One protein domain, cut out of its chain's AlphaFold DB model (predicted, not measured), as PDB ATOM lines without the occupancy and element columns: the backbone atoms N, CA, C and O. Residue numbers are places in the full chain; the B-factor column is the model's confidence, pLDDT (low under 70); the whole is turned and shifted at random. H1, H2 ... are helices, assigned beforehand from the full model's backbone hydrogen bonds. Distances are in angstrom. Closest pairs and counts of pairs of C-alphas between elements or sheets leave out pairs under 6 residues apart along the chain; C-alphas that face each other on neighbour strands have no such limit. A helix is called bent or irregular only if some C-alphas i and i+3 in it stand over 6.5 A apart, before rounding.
ATOM      1  N   GLU A 507     119.198 132.869 110.466       92.50
ATOM      2  CA  GLU A 507     120.212 133.730 109.846       92.50
ATOM      3  C   GLU A 507     119.589 134.930 109.133       92.50
ATOM      4  O   GLU A 507     120.018 136.067 109.351       92.50
ATOM      5  N   GLN A 508     118.539 134.698 108.338       92.38
ATOM      6  CA  GLN A 508     117.802 135.749 107.640       92.38
ATOM      7  C   GLN A 508     117.345 136.826 108.624       92.38
ATOM      8  O   GLN A 508     117.602 138.019 108.436       92.38
ATOM      9  N   GLN A 509     116.683 136.400 109.696       88.25
ATOM     10  CA  GLN A 509     116.129 137.298 110.692       88.25
ATOM     11  C   GLN A 509     117.229 138.054 111.455       88.25
ATOM     12  O   GLN A 509     117.045 139.236 111.763       88.25
ATOM     13  N   ARG A 510     118.372 137.415 111.745       89.88
ATOM     14  CA  ARG A 510     119.542 138.051 112.375       89.88
ATOM     15  C   ARG A 510     120.139 139.134 111.476       89.88
ATOM     16  O   ARG A 510     120.304 140.267 111.931       89.88
ATOM     17  N   TYR A 511     120.399 138.829 110.203       90.88
ATOM     18  CA  TYR A 511     120.956 139.799 109.253       90.88
ATOM     19  C   TYR A 511     120.013 140.969 109.003       90.88
ATOM     20  O   TYR A 511     120.435 142.121 109.106       90.88
ATOM     21  N   TRP A 512     118.727 140.696 108.767       89.44
ATOM     22  CA  TRP A 512     117.746 141.758 108.572       89.44
ATOM     23  C   TRP A 512     117.658 142.686 109.780       89.44
ATOM     24  O   TRP A 512     117.727 143.903 109.621       89.44
ATOM     25  N   THR A 513     117.549 142.120 110.989       86.19
ATOM     26  CA  THR A 513     117.455 142.921 112.217       86.19
ATOM     27  C   THR A 513     118.718 143.764 112.387       86.19
ATOM     28  O   THR A 513     118.609 144.968 112.587       86.19
ATOM     29  N   GLY A 514     119.909 143.182 112.205       87.38
ATOM     30  CA  GLY A 514     121.174 143.914 112.282       87.38
ATOM     31  C   GLY A 514     121.250 145.093 111.306       87.38
ATOM     32  O   GLY A 514     121.569 146.211 111.716       87.38
ATOM     33  N   TRP A 515     120.916 144.891 110.029       89.06
ATOM     34  CA  TRP A 515     120.933 145.968 109.030       89.06
ATOM     35  C   TRP A 515     119.868 147.033 109.287       89.06
ATOM     36  O   TRP A 515     120.171 148.226 109.236       89.06
ATOM     37  N   ALA A 516     118.641 146.626 109.618       88.12
ATOM     38  CA  ALA A 516     117.548 147.546 109.915       88.12
ATOM     39  C   ALA A 516     117.850 148.396 111.162       88.12
ATOM     40  O   ALA A 516     117.611 149.604 111.166       88.12
ATOM     41  N   THR A 517     118.446 147.805 112.201       86.25
ATOM     42  CA  THR A 517     118.926 148.540 113.377       86.25
ATOM     43  C   THR A 517     119.999 149.551 112.988       86.25
ATOM     44  O   THR A 517     119.891 150.729 113.329       86.25
ATOM     45  N   ASN A 518     121.019 149.125 112.241       86.75
ATOM     46  CA  ASN A 518     122.117 149.993 111.816       86.75
ATOM     47  C   ASN A 518     121.658 151.162 110.928       86.75
ATOM     48  O   ASN A 518     122.238 152.251 111.007       86.75
ATOM     49  N   TYR A 519     120.610 150.949 110.132       89.56
ATOM     50  CA  TYR A 519     119.901 151.990 109.392       89.56
ATOM     51  C   TYR A 519     119.186 152.955 110.348       89.56
ATOM     52  O   TYR A 519     119.481 154.154 110.365       89.56
ATOM     53  N   MET A 520     118.317 152.435 111.224       86.12
ATOM     54  CA  MET A 520     117.482 153.252 112.114       86.12
ATOM     55  C   MET A 520     118.274 154.088 113.122       86.12
ATOM     56  O   MET A 520     117.856 155.202 113.448       86.12
ATOM     57  N   ARG A 521     119.433 153.599 113.580       85.06
ATOM     58  CA  ARG A 521     120.343 154.351 114.464       85.06
ATOM     59  C   ARG A 521     120.857 155.643 113.832       85.06
ATOM     60  O   ARG A 521     121.175 156.579 114.557       85.06
ATOM     61  N   THR A 522     120.935 155.703 112.503       89.50
ATOM     62  CA  THR A 522     121.333 156.921 111.777       89.50
ATOM     63  C   THR A 522     120.119 157.714 111.313       89.50
ATOM     64  O   THR A 522     120.111 158.935 111.445       89.50
ATOM     65  N   TYR A 523     119.077 157.017 110.852       88.81
ATOM     66  CA  TYR A 523     117.850 157.619 110.340       88.81
ATOM     67  C   TYR A 523     117.122 158.465 111.382       88.81
ATOM     68  O   TYR A 523     116.806 159.616 111.105       88.81
ATOM     69  N   ARG A 524     116.890 157.947 112.599       86.25
ATOM     70  CA  ARG A 524     116.108 158.681 113.613       86.25
ATOM     71  C   ARG A 524     116.766 159.998 114.033       86.25
ATOM     72  O   ARG A 524     116.072 161.010 113.986       86.25
ATOM     73  N   PRO A 525     118.067 160.034 114.396       87.94
ATOM     74  CA  PRO A 525     118.725 161.297 114.705       87.94
ATOM     75  C   PRO A 525     118.768 162.237 113.508       87.94
ATOM     76  O   PRO A 525     118.529 163.420 113.689       87.94
ATOM     77  N   ALA A 526     119.044 161.730 112.300       90.81
ATOM     78  CA  ALA A 526     119.104 162.566 111.103       90.81
ATOM     79  C   ALA A 526     117.739 163.191 110.774       90.81
ATOM     80  O   ALA A 526     117.668 164.386 110.514       90.81
ATOM     81  N   LEU A 527     116.650 162.422 110.864       89.56
ATOM     82  CA  LEU A 527     115.296 162.926 110.656       89.56
ATOM     83  C   LEU A 527     114.917 163.987 111.695       89.56
ATOM     84  O   LEU A 527     114.307 164.989 111.339       89.56
ATOM     85  N   GLU A 528     115.260 163.784 112.968       88.31
ATOM     86  CA  GLU A 528     114.964 164.766 114.017       88.31
ATOM     87  C   GLU A 528     115.790 166.048 113.836       88.31
ATOM     88  O   GLU A 528     115.265 167.153 113.948       88.31
ATOM     89  N   GLU A 529     117.063 165.909 113.466       90.44
ATOM     90  CA  GLU A 529     117.947 167.026 113.133       90.44
ATOM     91  C   GLU A 529     117.402 167.823 111.937       90.44
ATOM     92  O   GLU A 529     117.271 169.046 112.008       90.44
ATOM     93  N   TYR A 530     116.986 167.124 110.878       92.12
ATOM     94  CA  TYR A 530     116.338 167.713 109.711       92.12
ATOM     95  C   TYR A 530     115.028 168.413 110.084       92.12
ATOM     96  O   TYR A 530     114.799 169.561 109.700       92.12
ATOM     97  N   ARG A 531     114.178 167.756 110.883       89.75
ATOM     98  CA  ARG A 531     112.905 168.309 111.361       89.75
ATOM     99  C   ARG A 531     113.119 169.586 112.162       89.75
ATOM    100  O   ARG A 531     112.416 170.556 111.904       89.75
ATOM    101  N   SER A 532     114.108 169.618 113.055       89.38
ATOM    102  CA  SER A 532     114.415 170.795 113.881       89.38
ATOM    103  C   SER A 532     114.763 172.048 113.064       89.38
ATOM    104  O   SER A 532     114.547 173.160 113.538       89.38
ATOM    105  N   ARG A 533     115.256 171.877 111.828       89.00
ATOM    106  CA  ARG A 533     115.579 172.969 110.893       89.00
ATOM    107  C   ARG A 533     114.462 173.310 109.909       89.00
ATOM    108  O   ARG A 533     114.433 174.426 109.405       89.00
ATOM    109  N   ASN A 534     113.576 172.359 109.615       84.94
ATOM    110  CA  ASN A 534     112.628 172.450 108.501       84.94
ATOM    111  C   ASN A 534     111.145 172.464 108.929       84.94
ATOM    112  O   ASN A 534     110.274 172.552 108.065       84.94
ATOM    113  N   SER A 535     110.817 172.354 110.224       78.00
ATOM    114  CA  SER A 535     109.420 172.321 110.693       78.00
ATOM    115  C   SER A 535     108.830 173.699 111.001       78.00
ATOM    116  O   SER A 535     109.422 174.451 111.773       78.00
ATOM    117  N   GLY A 536     107.617 173.973 110.499       66.38
ATOM    118  CA  GLY A 536     106.797 175.133 110.883       66.38
ATOM    119  C   GLY A 536     105.916 174.901 112.123       66.38
ATOM    120  O   GLY A 536     105.366 175.853 112.672       66.38
ATOM    121  N   GLY A 537     105.795 173.651 112.593       71.31
ATOM    122  CA  GLY A 537     105.055 173.284 113.802       71.31
ATOM    123  C   GLY A 537     105.001 171.771 114.064       71.31
ATOM    124  O   GLY A 537     105.460 170.955 113.264       71.31
ATOM    125  N   TRP A 538     104.403 171.376 115.194       58.25
ATOM    126  CA  TRP A 538     104.328 169.976 115.652       58.25
ATOM    127  C   TRP A 538     103.429 169.066 114.786       58.25
ATOM    128  O   TRP A 538     103.543 167.842 114.857       58.25
ATOM    129  N   MET A 539     102.561 169.647 113.948       57.28
ATOM    130  CA  MET A 539     101.627 168.922 113.068       57.28
ATOM    131  C   MET A 539     102.233 168.502 111.716       57.28
ATOM    132  O   MET A 539     101.653 167.661 111.029       57.28
ATOM    133  N   ASP A 540     103.414 169.007 111.343       73.00
ATOM    134  CA  ASP A 540     104.023 168.767 110.020       73.00
ATOM    135  C   ASP A 540     104.855 167.475 109.929       73.00
ATOM    136  O   ASP A 540     105.434 167.162 108.886       73.00
ATOM    137  N   GLY A 541     104.919 166.691 111.011       71.69
ATOM    138  CA  GLY A 541     105.887 165.603 111.177       71.69
ATOM    139  C   GLY A 541     105.933 164.574 110.041       71.69
ATOM    140  O   GLY A 541     107.031 164.178 109.654       71.69
ATOM    141  N   ALA A 542     104.779 164.174 109.492       73.50
ATOM    142  CA  ALA A 542     104.693 163.185 108.410       73.50
ATOM    143  C   ALA A 542     105.100 163.757 107.041       73.50
ATOM    144  O   ALA A 542     105.755 163.076 106.256       73.50
ATOM    145  N   LYS A 543     104.755 165.022 106.763       81.62
ATOM    146  CA  LYS A 543     105.151 165.701 105.519       81.62
ATOM    147  C   LYS A 543     106.661 165.926 105.482       81.62
ATOM    148  O   LYS A 543     107.292 165.682 104.461       81.62
ATOM    149  N   ILE A 544     107.234 166.342 106.611       87.19
ATOM    150  CA  ILE A 544     108.680 166.539 106.764       87.19
ATOM    151  C   ILE A 544     109.426 165.216 106.611       87.19
ATOM    152  O   ILE A 544     110.456 165.178 105.951       87.19
ATOM    153  N   GLU A 545     108.905 164.131 107.184       84.81
ATOM    154  CA  GLU A 545     109.504 162.803 107.037       84.81
ATOM    155  C   GLU A 545     109.462 162.306 105.586       84.81
ATOM    156  O   GLU A 545     110.472 161.824 105.079       84.81
ATOM    157  N   ALA A 546     108.341 162.486 104.883       83.88
ATOM    158  CA  ALA A 546     108.253 162.169 103.458       83.88
ATOM    159  C   ALA A 546     109.246 162.998 102.621       83.88
ATOM    160  O   ALA A 546     109.928 162.453 101.752       83.88
ATOM    161  N   LYS A 547     109.375 164.301 102.917       90.19
ATOM    162  CA  LYS A 547     110.336 165.195 102.256       90.19
ATOM    163  C   LYS A 547     111.783 164.766 102.515       90.19
ATOM    164  O   LYS A 547     112.549 164.631 101.569       90.19
ATOM    165  N   PHE A 548     112.125 164.478 103.770       93.50
ATOM    166  CA  PHE A 548     113.447 163.993 104.161       93.50
ATOM    167  C   PHE A 548     113.826 162.712 103.411       93.50
ATOM    168  O   PHE A 548     114.900 162.636 102.824       93.50
ATOM    169  N   ASN A 549     112.933 161.716 103.379       90.56
ATOM    170  CA  ASN A 549     113.189 160.468 102.657       90.56
ATOM    171  C   ASN A 549     113.367 160.688 101.149       90.56
ATOM    172  O   ASN A 549     114.245 160.067 100.551       90.56
ATOM    173  N   ARG A 550     112.580 161.586 100.544       89.88
ATOM    174  CA  ARG A 550     112.729 161.949  99.129       89.88
ATOM    175  C   ARG A 550     114.096 162.585  98.857       89.88
ATOM    176  O   ARG A 550     114.794 162.122  97.960       89.88
ATOM    177  N   GLU A 551     114.506 163.568  99.656       93.81
ATOM    178  CA  GLU A 551     115.809 164.238  99.514       93.81
ATOM    179  C   GLU A 551     116.987 163.271  99.731       93.81
ATOM    180  O   GLU A 551     118.002 163.369  99.044       93.81
ATOM    181  N   VAL A 552     116.861 162.289 100.634       94.44
ATOM    182  CA  VAL A 552     117.871 161.225 100.809       94.44
ATOM    183  C   VAL A 552     118.002 160.373  99.546       94.44
ATOM    184  O   VAL A 552     119.121 160.112  99.101       94.44
ATOM    185  N   SER A 553     116.882 159.966  98.945       90.56
ATOM    186  CA  SER A 553     116.877 159.229  97.676       90.56
ATOM    187  C   SER A 553     117.495 160.054  96.543       90.56
ATOM    188  O   SER A 553     118.339 159.556  95.797       90.56
ATOM    189  N   GLU A 554     117.130 161.334  96.442       89.69
ATOM    190  CA  GLU A 554     117.681 162.271  95.457       89.69
ATOM    191  C   GLU A 554     119.194 162.452  95.633       89.69
ATOM    192  O   GLU A 554     119.932 162.367  94.650       89.69
ATOM    193  N   TYR A 555     119.679 162.588  96.871       93.19
ATOM    194  CA  TYR A 555     121.109 162.655  97.177       93.19
ATOM    195  C   TYR A 555     121.859 161.393  96.727       93.19
ATOM    196  O   TYR A 555     122.928 161.497  96.118       93.19
ATOM    197  N   ILE A 556     121.320 160.194  96.996       89.62
ATOM    198  CA  ILE A 556     121.951 158.928  96.585       89.62
ATOM    199  C   ILE A 556     122.057 158.867  95.055       89.62
ATOM    200  O   ILE A 556     123.135 158.583  94.526       89.62
ATOM    201  N   LEU A 557     120.969 159.185  94.350       83.94
ATOM    202  CA  LEU A 557     120.894 159.143  92.886       83.94
ATOM    203  C   LEU A 557     121.683 160.269  92.195       83.94
ATOM    204  O   LEU A 557     122.022 160.143  91.010       83.94
ATOM    205  N   ASP A 558     121.987 161.369  92.891       83.56
ATOM    206  CA  ASP A 558     122.804 162.445  92.341       83.56
ATOM    207  C   ASP A 558     124.250 161.972  92.130       83.56
ATOM    208  O   ASP A 558     124.896 161.451  93.037       83.56
ATOM    209  N   ARG A 559     124.756 162.153  90.906       82.25
ATOM    210  CA  ARG A 559     126.115 161.787  90.479       82.25
ATOM    211  C   ARG A 559     127.062 162.988  90.439       82.25
ATOM    212  O   ARG A 559     128.218 162.824  90.058       82.25
ATOM    213  N   ASN A 560     126.588 164.184  90.789       81.75
ATOM    214  CA  ASN A 560     127.423 165.374  90.848       81.75
ATOM    215  C   ASN A 560     128.497 165.217  91.948       81.75
ATOM    216  O   ASN A 560     128.145 164.928  93.096       81.75
ATOM    217  N   PRO A 561     129.792 165.432  91.645       78.31
ATOM    218  CA  PRO A 561     130.857 165.416  92.649       78.31
ATOM    219  C   PRO A 561     130.620 166.367  93.836       78.31
ATOM    220  O   PRO A 561     131.007 166.040  94.953       78.31
ATOM    221  N   SER A 562     129.936 167.496  93.615       87.31
ATOM    222  CA  SER A 562     129.595 168.498  94.641       87.31
ATOM    223  C   SER A 562     128.165 168.364  95.174       87.31
ATOM    224  O   SER A 562     127.625 169.306  95.745       87.31
ATOM    225  N   ARG A 563     127.514 167.202  95.007       87.88
ATOM    226  CA  ARG A 563     126.120 166.995  95.444       87.88
ATOM    227  C   ARG A 563     125.885 167.352  96.910       87.88
ATOM    228  O   ARG A 563     124.839 167.890  97.230       87.88
ATOM    229  N   ALA A 564     126.851 167.088  97.793       90.31
ATOM    230  CA  ALA A 564     126.701 167.312  99.229       90.31
ATOM    231  C   ALA A 564     126.428 168.781  99.592       90.31
ATOM    232  O   ALA A 564     125.768 169.024 100.596       90.31
ATOM    233  N   ASP A 565     126.863 169.731  98.760       91.31
ATOM    234  CA  ASP A 565     126.652 171.164  98.986       91.31
ATOM    235  C   ASP A 565     125.190 171.586  98.736       91.31
ATOM    236  O   ASP A 565     124.754 172.631  99.214       91.31
ATOM    237  N   ASN A 566     124.419 170.764  98.012       90.56
ATOM    238  CA  ASN A 566     123.039 171.056  97.610       90.56
ATOM    239  C   ASN A 566     121.978 170.479  98.561       90.56
ATOM    240  O   ASN A 566     120.793 170.741  98.368       90.56
ATOM    241  N   PHE A 567     122.372 169.679  99.556       93.69
ATOM    242  CA  PHE A 567     121.444 168.996 100.460       93.69
ATOM    243  C   PHE A 567     121.727 169.338 101.923       93.69
ATOM    244  O   PHE A 567     122.841 169.688 102.308       93.69
ATOM    245  N   ASP A 568     120.706 169.192 102.766       95.25
ATOM    246  CA  ASP A 568     120.849 169.365 104.209       95.25
ATOM    247  C   ASP A 568     121.894 168.371 104.786       95.25
ATOM    248  O   ASP A 568     121.912 167.196 104.396       95.25
ATOM    249  N   PRO A 569     122.751 168.774 105.746       95.69
ATOM    250  CA  PRO A 569     123.762 167.888 106.331       95.69
ATOM    251  C   PRO A 569     123.215 166.564 106.889       95.69
ATOM    252  O   PRO A 569     123.895 165.535 106.824       95.69
ATOM    253  N   ALA A 570     121.984 166.555 107.414       95.38
ATOM    254  CA  ALA A 570     121.329 165.337 107.883       95.38
ATOM    255  C   ALA A 570     120.949 164.403 106.725       95.38
ATOM    256  O   ALA A 570     121.095 163.185 106.857       95.38
ATOM    257  N   VAL A 571     120.526 164.961 105.586       96.44
ATOM    258  CA  VAL A 571     120.258 164.213 104.349       96.44
ATOM    259  C   VAL A 571     121.551 163.587 103.830       96.44
ATOM    260  O   VAL A 571     121.592 162.381 103.600       96.44
ATOM    261  N   VAL A 572     122.638 164.362 103.747       95.81
ATOM    262  CA  VAL A 572     123.962 163.876 103.310       95.81
ATOM    263  C   VAL A 572     124.462 162.744 104.211       95.81
ATOM    264  O   VAL A 572     124.897 161.690 103.736       95.81
ATOM    265  N   LYS A 573     124.375 162.932 105.533       95.38
ATOM    266  CA  LYS A 573     124.753 161.924 106.533       95.38
ATOM    267  C   LYS A 573     123.956 160.635 106.353       95.38
ATOM    268  O   LYS A 573     124.544 159.550 106.358       95.38
ATOM    269  N   MET A 574     122.639 160.746 106.193       94.81
ATOM    270  CA  MET A 574     121.765 159.591 106.030       94.81
ATOM    271  C   MET A 574     122.004 158.878 104.696       94.81
ATOM    272  O   MET A 574     122.196 157.664 104.683       94.81
ATOM    273  N   GLY A 575     122.093 159.619 103.592       94.62
ATOM    274  CA  GLY A 575     122.346 159.065 102.265       94.62
ATOM    275  C   GLY A 575     123.688 158.339 102.164       94.62
ATOM    276  O   GLY A 575     123.747 157.220 101.659       94.62
ATOM    277  N   ASN A 576     124.758 158.898 102.743       94.88
ATOM    278  CA  ASN A 576     126.056 158.216 102.820       94.88
ATOM    279  C   ASN A 576     125.987 156.923 103.641       94.88
ATOM    280  O   ASN A 576     126.594 155.916 103.268       94.88
ATOM    281  N   ARG A 577     125.235 156.922 104.750       94.75
ATOM    282  CA  ARG A 577     125.043 155.713 105.559       94.75
ATOM    283  C   ARG A 577     124.264 154.645 104.800       94.75
ATOM    284  O   ARG A 577     124.661 153.484 104.835       94.75
ATOM    285  N   GLN A 578     123.186 155.021 104.122       93.81
ATOM    286  CA  GLN A 578     122.381 154.098 103.331       93.81
ATOM    287  C   GLN A 578     123.181 153.506 102.166       93.81
ATOM    288  O   GLN A 578     123.163 152.291 101.986       93.81
ATOM    289  N   ALA A 579     123.963 154.316 101.448       91.44
ATOM    290  CA  ALA A 579     124.871 153.832 100.407       91.44
ATOM    291  C   ALA A 579     125.925 152.850 100.956       91.44
ATOM    292  O   ALA A 579     126.225 151.837 100.323       91.44
ATOM    293  N   ALA A 580     126.464 153.103 102.155       93.88
ATOM    294  CA  ALA A 580     127.381 152.174 102.816       93.88
ATOM    295  C   ALA A 580     126.704 150.847 103.199       93.88
ATOM    296  O   ALA A 580     127.312 149.792 103.042       93.88
ATOM    297  N   LEU A 581     125.447 150.880 103.657       92.56
ATOM    298  CA  LEU A 581     124.688 149.667 103.967       92.56
ATOM    299  C   LEU A 581     124.314 148.877 102.704       92.56
ATOM    300  O   LEU A 581     124.395 147.655 102.716       92.56
ATOM    301  N   TYR A 582     123.961 149.543 101.597       91.69
ATOM    302  CA  TYR A 582     123.790 148.875 100.301       91.69
ATOM    303  C   TYR A 582     125.074 148.168  99.857       91.69
ATOM    304  O   TYR A 582     125.005 147.035  99.384       91.69
ATOM    305  N   ALA A 583     126.232 148.813 100.044       91.31
ATOM    306  CA  ALA A 583     127.526 148.209  99.749       91.31
ATOM    307  C   ALA A 583     127.796 146.973 100.620       91.31
ATOM    308  O   ALA A 583     128.149 145.937 100.079       91.31
ATOM    309  N   GLU A 584     127.551 147.047 101.932       92.56
ATOM    310  CA  GLU A 584     127.713 145.902 102.842       92.56
ATOM    311  C   GLU A 584     126.820 144.716 102.441       92.56
ATOM    312  O   GLU A 584     127.277 143.576 102.366       92.56
ATOM    313  N   VAL A 585     125.540 144.977 102.153       92.19
ATOM    314  CA  VAL A 585     124.600 143.935 101.716       92.19
ATOM    315  C   VAL A 585     125.031 143.346 100.369       92.19
ATOM    316  O   VAL A 585     124.920 142.138 100.172       92.19
ATOM    317  N   GLY A 586     125.531 144.177  99.449       90.50
ATOM    318  CA  GLY A 586     126.054 143.737  98.156       90.50
ATOM    319  C   GLY A 586     127.324 142.891  98.271       90.50
ATOM    320  O   GLY A 586     127.405 141.848  97.633       90.50
ATOM    321  N   GLU A 587     128.258 143.258  99.155       91.69
ATOM    322  CA  GLU A 587     129.448 142.456  99.475       91.69
ATOM    323  C   GLU A 587     129.069 141.085 100.046       91.69
ATOM    324  O   GLU A 587     129.676 140.078  99.689       91.69
ATOM    325  N   MET A 588     128.034 141.024 100.891       92.69
ATOM    326  CA  MET A 588     127.495 139.754 101.386       92.69
ATOM    327  C   MET A 588     126.729 138.970 100.309       92.69
ATOM    328  O   MET A 588     126.678 137.748 100.378       92.69
ATOM    329  N   GLY A 589     126.151 139.633  99.305       90.56
ATOM    330  CA  GLY A 589     125.605 138.970  98.118       90.56
ATOM    331  C   GLY A 589     126.705 138.357  97.246       90.56
ATOM    332  O   GLY A 589     126.577 137.219  96.801       90.56
ATOM    333  N   PHE A 590     127.812 139.082  97.058       88.94
ATOM    334  CA  PHE A 590     129.002 138.612  96.343       88.94
ATOM    335  C   PHE A 590     129.702 137.460  97.077       88.94
ATOM    336  O   PHE A 590     130.087 136.475  96.457       88.94
ATOM    337  N   ASN A 591     129.844 137.556  98.398       91.44
ATOM    338  CA  ASN A 591     130.387 136.491  99.230       91.44
ATOM    339  C   ASN A 591     129.554 136.330 100.515       91.44
ATOM    340  O   ASN A 591     129.791 137.039 101.503       91.44
ATOM    341  N   PRO A 592     128.641 135.344 100.556       92.44
ATOM    342  CA  PRO A 592     127.788 135.102 101.714       92.44
ATOM    343  C   PRO A 592     128.532 134.794 103.017       92.44
ATOM    344  O   PRO A 592     127.951 134.987 104.083       92.44
ATOM    345  N   TYR A 593     129.800 134.361 102.967       90.56
ATOM    346  CA  TYR A 593     130.619 134.028 104.146       90.56
ATOM    347  C   TYR A 593     131.691 135.073 104.493       90.56
ATOM    348  O   TYR A 593     132.631 134.814 105.254       90.56
ATOM    349  N   ILE A 594     131.567 136.287 103.948       90.62
ATOM    350  CA  ILE A 594     132.551 137.354 104.161       90.62
ATOM    351  C   ILE A 594     132.719 137.728 105.642       90.62
ATOM    352  O   ILE A 594     133.816 138.095 106.074       90.62
ATOM    353  N   ARG A 595     131.660 137.595 106.455       89.25
ATOM    354  CA  ARG A 595     131.701 137.915 107.891       89.25
ATOM    355  C   ARG A 595     132.565 136.935 108.673       89.25
ATOM    356  O   ARG A 595     133.288 137.369 109.569       89.25
ATOM    357  N   GLU A 596     132.544 135.665 108.291       90.00
ATOM    358  CA  GLU A 596     133.392 134.600 108.821       90.00
ATOM    359  C   GLU A 596     134.824 134.655 108.266       90.00
ATOM    360  O   GLU A 596     135.706 133.957 108.760       90.00
ATOM    361  N   GLY A 597     135.080 135.497 107.259       85.56
ATOM    362  CA  GLY A 597     136.362 135.542 106.558       85.56
ATOM    363  C   GLY A 597     136.592 134.345 105.634       85.56
ATOM    364  O   GLY A 597     137.735 134.082 105.267       85.56
ATOM    365  N   MET A 598     135.528 133.629 105.266       86.50
ATOM    366  CA  MET A 598     135.573 132.526 104.310       86.50
ATOM    367  C   MET A 598     135.130 133.000 102.923       86.50
ATOM    368  O   MET A 598     134.523 134.061 102.775       86.50
ATOM    369  N   VAL A 599     135.442 132.211 101.897       83.31
ATOM    370  CA  VAL A 599     134.984 132.440 100.523       83.31
ATOM    371  C   VAL A 599     133.899 131.417 100.216       83.31
ATOM    372  O   VAL A 599     134.155 130.217 100.283       83.31
ATOM    373  N   GLY A 600     132.699 131.891  99.893       81.56
ATOM    374  CA  GLY A 600     131.652 131.066  99.303       81.56
ATOM    375  C   GLY A 600     131.257 131.555  97.924       81.56
ATOM    376  O   GLY A 600     131.681 132.617  97.474       81.56
ATOM    377  N   ASP A 601     130.420 130.758  97.274       82.81
ATOM    378  CA  ASP A 601     129.838 131.119  95.991       82.81
ATOM    379  C   ASP A 601     128.879 132.304  96.155       82.81
ATOM    380  O   ASP A 601     128.102 132.350  97.115       82.81
ATOM    381  N   SER A 602     128.910 133.232  95.201       84.38
ATOM    382  CA  SER A 602     128.007 134.379  95.173       84.38
ATOM    383  C   SER A 602     126.548 133.951  95.046       84.38
ATOM    384  O   SER A 602     126.214 132.917  94.456       84.38
ATOM    385  N   VAL A 603     125.658 134.796  95.562       84.88
ATOM    386  CA  VAL A 603     124.253 134.797  95.152       84.88
ATOM    387  C   VAL A 603     124.202 134.997  93.641       84.88
ATOM    388  O   VAL A 603     124.971 135.792  93.098       84.88
ATOM    389  N   LYS A 604     123.295 134.294  92.962       77.94
ATOM    390  CA  LYS A 604     123.240 134.333  91.505       77.94
ATOM    391  C   LYS A 604     122.964 135.755  91.000       77.94
ATOM    392  O   LYS A 604     121.992 136.384  91.422       77.94
ATOM    393  N   GLY A 605     123.815 136.249  90.108       71.38
ATOM    394  CA  GLY A 605     123.826 137.613  89.581       71.38
ATOM    395  C   GLY A 605     124.796 138.555  90.303       71.38
ATOM    396  O   GLY A 605     125.136 139.609  89.770       71.38
ATOM    397  N   PHE A 606     125.268 138.203  91.503       79.12
ATOM    398  CA  PHE A 606     126.257 139.004  92.228       79.12
ATOM    399  C   PHE A 606     127.699 138.663  91.836       79.12
ATOM    400  O   PHE A 606     128.600 139.323  92.330       79.12
ATOM    401  N   GLU A 607     127.961 137.714  90.930       78.06
ATOM    402  CA  GLU A 607     129.314 137.262  90.536       78.06
ATOM    403  C   GLU A 607     130.207 138.411  90.042       78.06
ATOM    404  O   GLU A 607     131.432 138.354  90.150       78.06
ATOM    405  N   ARG A 608     129.585 139.440  89.456       74.50
ATOM    406  CA  ARG A 608     130.239 140.640  88.910       74.50
ATOM    407  C   ARG A 608     129.846 141.908  89.661       74.50
ATOM    408  O   ARG A 608     129.955 143.000  89.112       74.50
ATOM    409  N   TRP A 609     129.341 141.763  90.882       81.44
ATOM    410  CA  TRP A 609     128.890 142.892  91.674       81.44
ATOM    411  C   TRP A 609     130.041 143.870  91.933       81.44
ATOM    412  O   TRP A 609     131.129 143.486  92.366       81.44
ATOM    413  N   GLU A 610     129.766 145.153  91.713       75.31
ATOM    414  CA  GLU A 610     130.681 146.248  92.012       75.31
ATOM    415  C   GLU A 610     130.018 147.254  92.950       75.31
ATOM    416  O   GLU A 610     128.818 147.548  92.872       75.31
ATOM    417  N   ARG A 611     130.828 147.837  93.836       82.31
ATOM    418  CA  ARG A 611     130.356 148.843  94.780       82.31
ATOM    419  C   ARG A 611     129.910 150.103  94.038       82.31
ATOM    420  O   ARG A 611     130.728 150.840  93.496       82.31
ATOM    421  N   ASN A 612     128.620 150.410  94.126       82.25
ATOM    422  CA  ASN A 612     128.038 151.624  93.568       82.25
ATOM    423  C   ASN A 612     127.449 152.515  94.684       82.25
ATOM    424  O   ASN A 612     126.399 152.180  95.234       82.25
ATOM    425  N   PRO A 613     128.067 153.669  95.008       82.19
ATOM    426  CA  PRO A 613     127.557 154.582  96.035       82.19
ATOM    427  C   PRO A 613     126.290 155.350  95.613       82.19
ATOM    428  O   PRO A 613     125.746 156.103  96.419       82.19
ATOM    429  N   HIS A 614     125.836 155.175  94.369       82.94
ATOM    430  CA  HIS A 614     124.631 155.786  93.799       82.94
ATOM    431  C   HIS A 614     123.515 154.769  93.528       82.94
ATOM    432  O   HIS A 614     122.564 155.067  92.807       82.94
TER     433      HIS A 614
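This is residues 507 to 614 of the 1273 residues of the protein "D-alanyl-D-alanine carboxypeptidase-like protein" of Neorhizobium sp. S3-V5DH (UniProt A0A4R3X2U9). Two long helices, H1 and H4, run side by side in opposite directions, and a third, H2, crosses them near the last residues of H1 and the first residues of H4. The four-residue H3 is a small turn between H2 and H4, and after H4 a tail with no named element, residues 591 to 614, loops round beyond that helix's last residues and folds back along it. The printed part has 108 residues with four named helices, in the order H1, H2, H3, H4, and no named strand; the class is all helix. The whole is loose, with a radius of gyration of the C-alphas of 16.5 A, and elongated, spanning 52 by 33 by 19 A.

H1 covers residues 507 to 534, is 39.5 A long from first to last C-alpha, and begins with C-alpha 507 at (120.212, 133.730, 109.846). It is neither bent nor irregular, but only just: C-alphas 521 and 524 are 6.1 A apart. H2 covers residues 541 to 557 and is 24.5 A long, with C-alpha 541 at (105.887, 165.603, 111.177). H3 covers residues 563 to 566 and is 5.5 A long. H4 covers residues 569 to 590, is 31.4 A long, and ends with C-alpha 590 at (129.002, 138.612, 96.343).

H1 and H4 touch at a shallow tilt of 13 degrees and run opposite ways; their closest C-alphas, those of Ala 526 and Ala 570, are 4.8 A apart. H1 touches H2 with residues 527 to 534 alone, and H2 touches H1 with residues 541 to 548 alone. Their closest C-alphas, those of Arg 531 and Ile 544, are 6.5 A apart. The tilt of H1 and H2 is steep at 69 degrees, only just short of about perpendicular, and they run opposite ways. H4 touches H2 with residues 571 to 579 alone, at a steep tilt of 58 degrees, the same way; the closest C-alphas, those of Val 552 and Gly 575, are 5.2 A apart. H3 is close to H2 but not clearly touching, with the closest C-alphas, those of Tyr 555 and Arg 563, 6.9 A apart. H3 is also close to H4 but not clearly touching, with the closest C-alphas, those of Ala 564 and Val 572, 6.0 A apart. H1 and H3 are apart. Each O i to N i+4 pair is within hydrogen-bond range in H2 and H4, and 22 of 24 are in H1; H3 is too short for such a pair.

The two C-alphas farthest apart, those of Gly 537 and Val 599, are 52.3 A apart. The printed part has no cut. The links H2 to H3 and H3 to H4 are tight, and the link H1 to H2 is short. The C-alphas of residues 591 to 614 lie 10 to 26 A from the mean of all C-alphas. The mean pLDDT of the printed part is 86.9, and residue 536 and residues 538 to 539 are under 70.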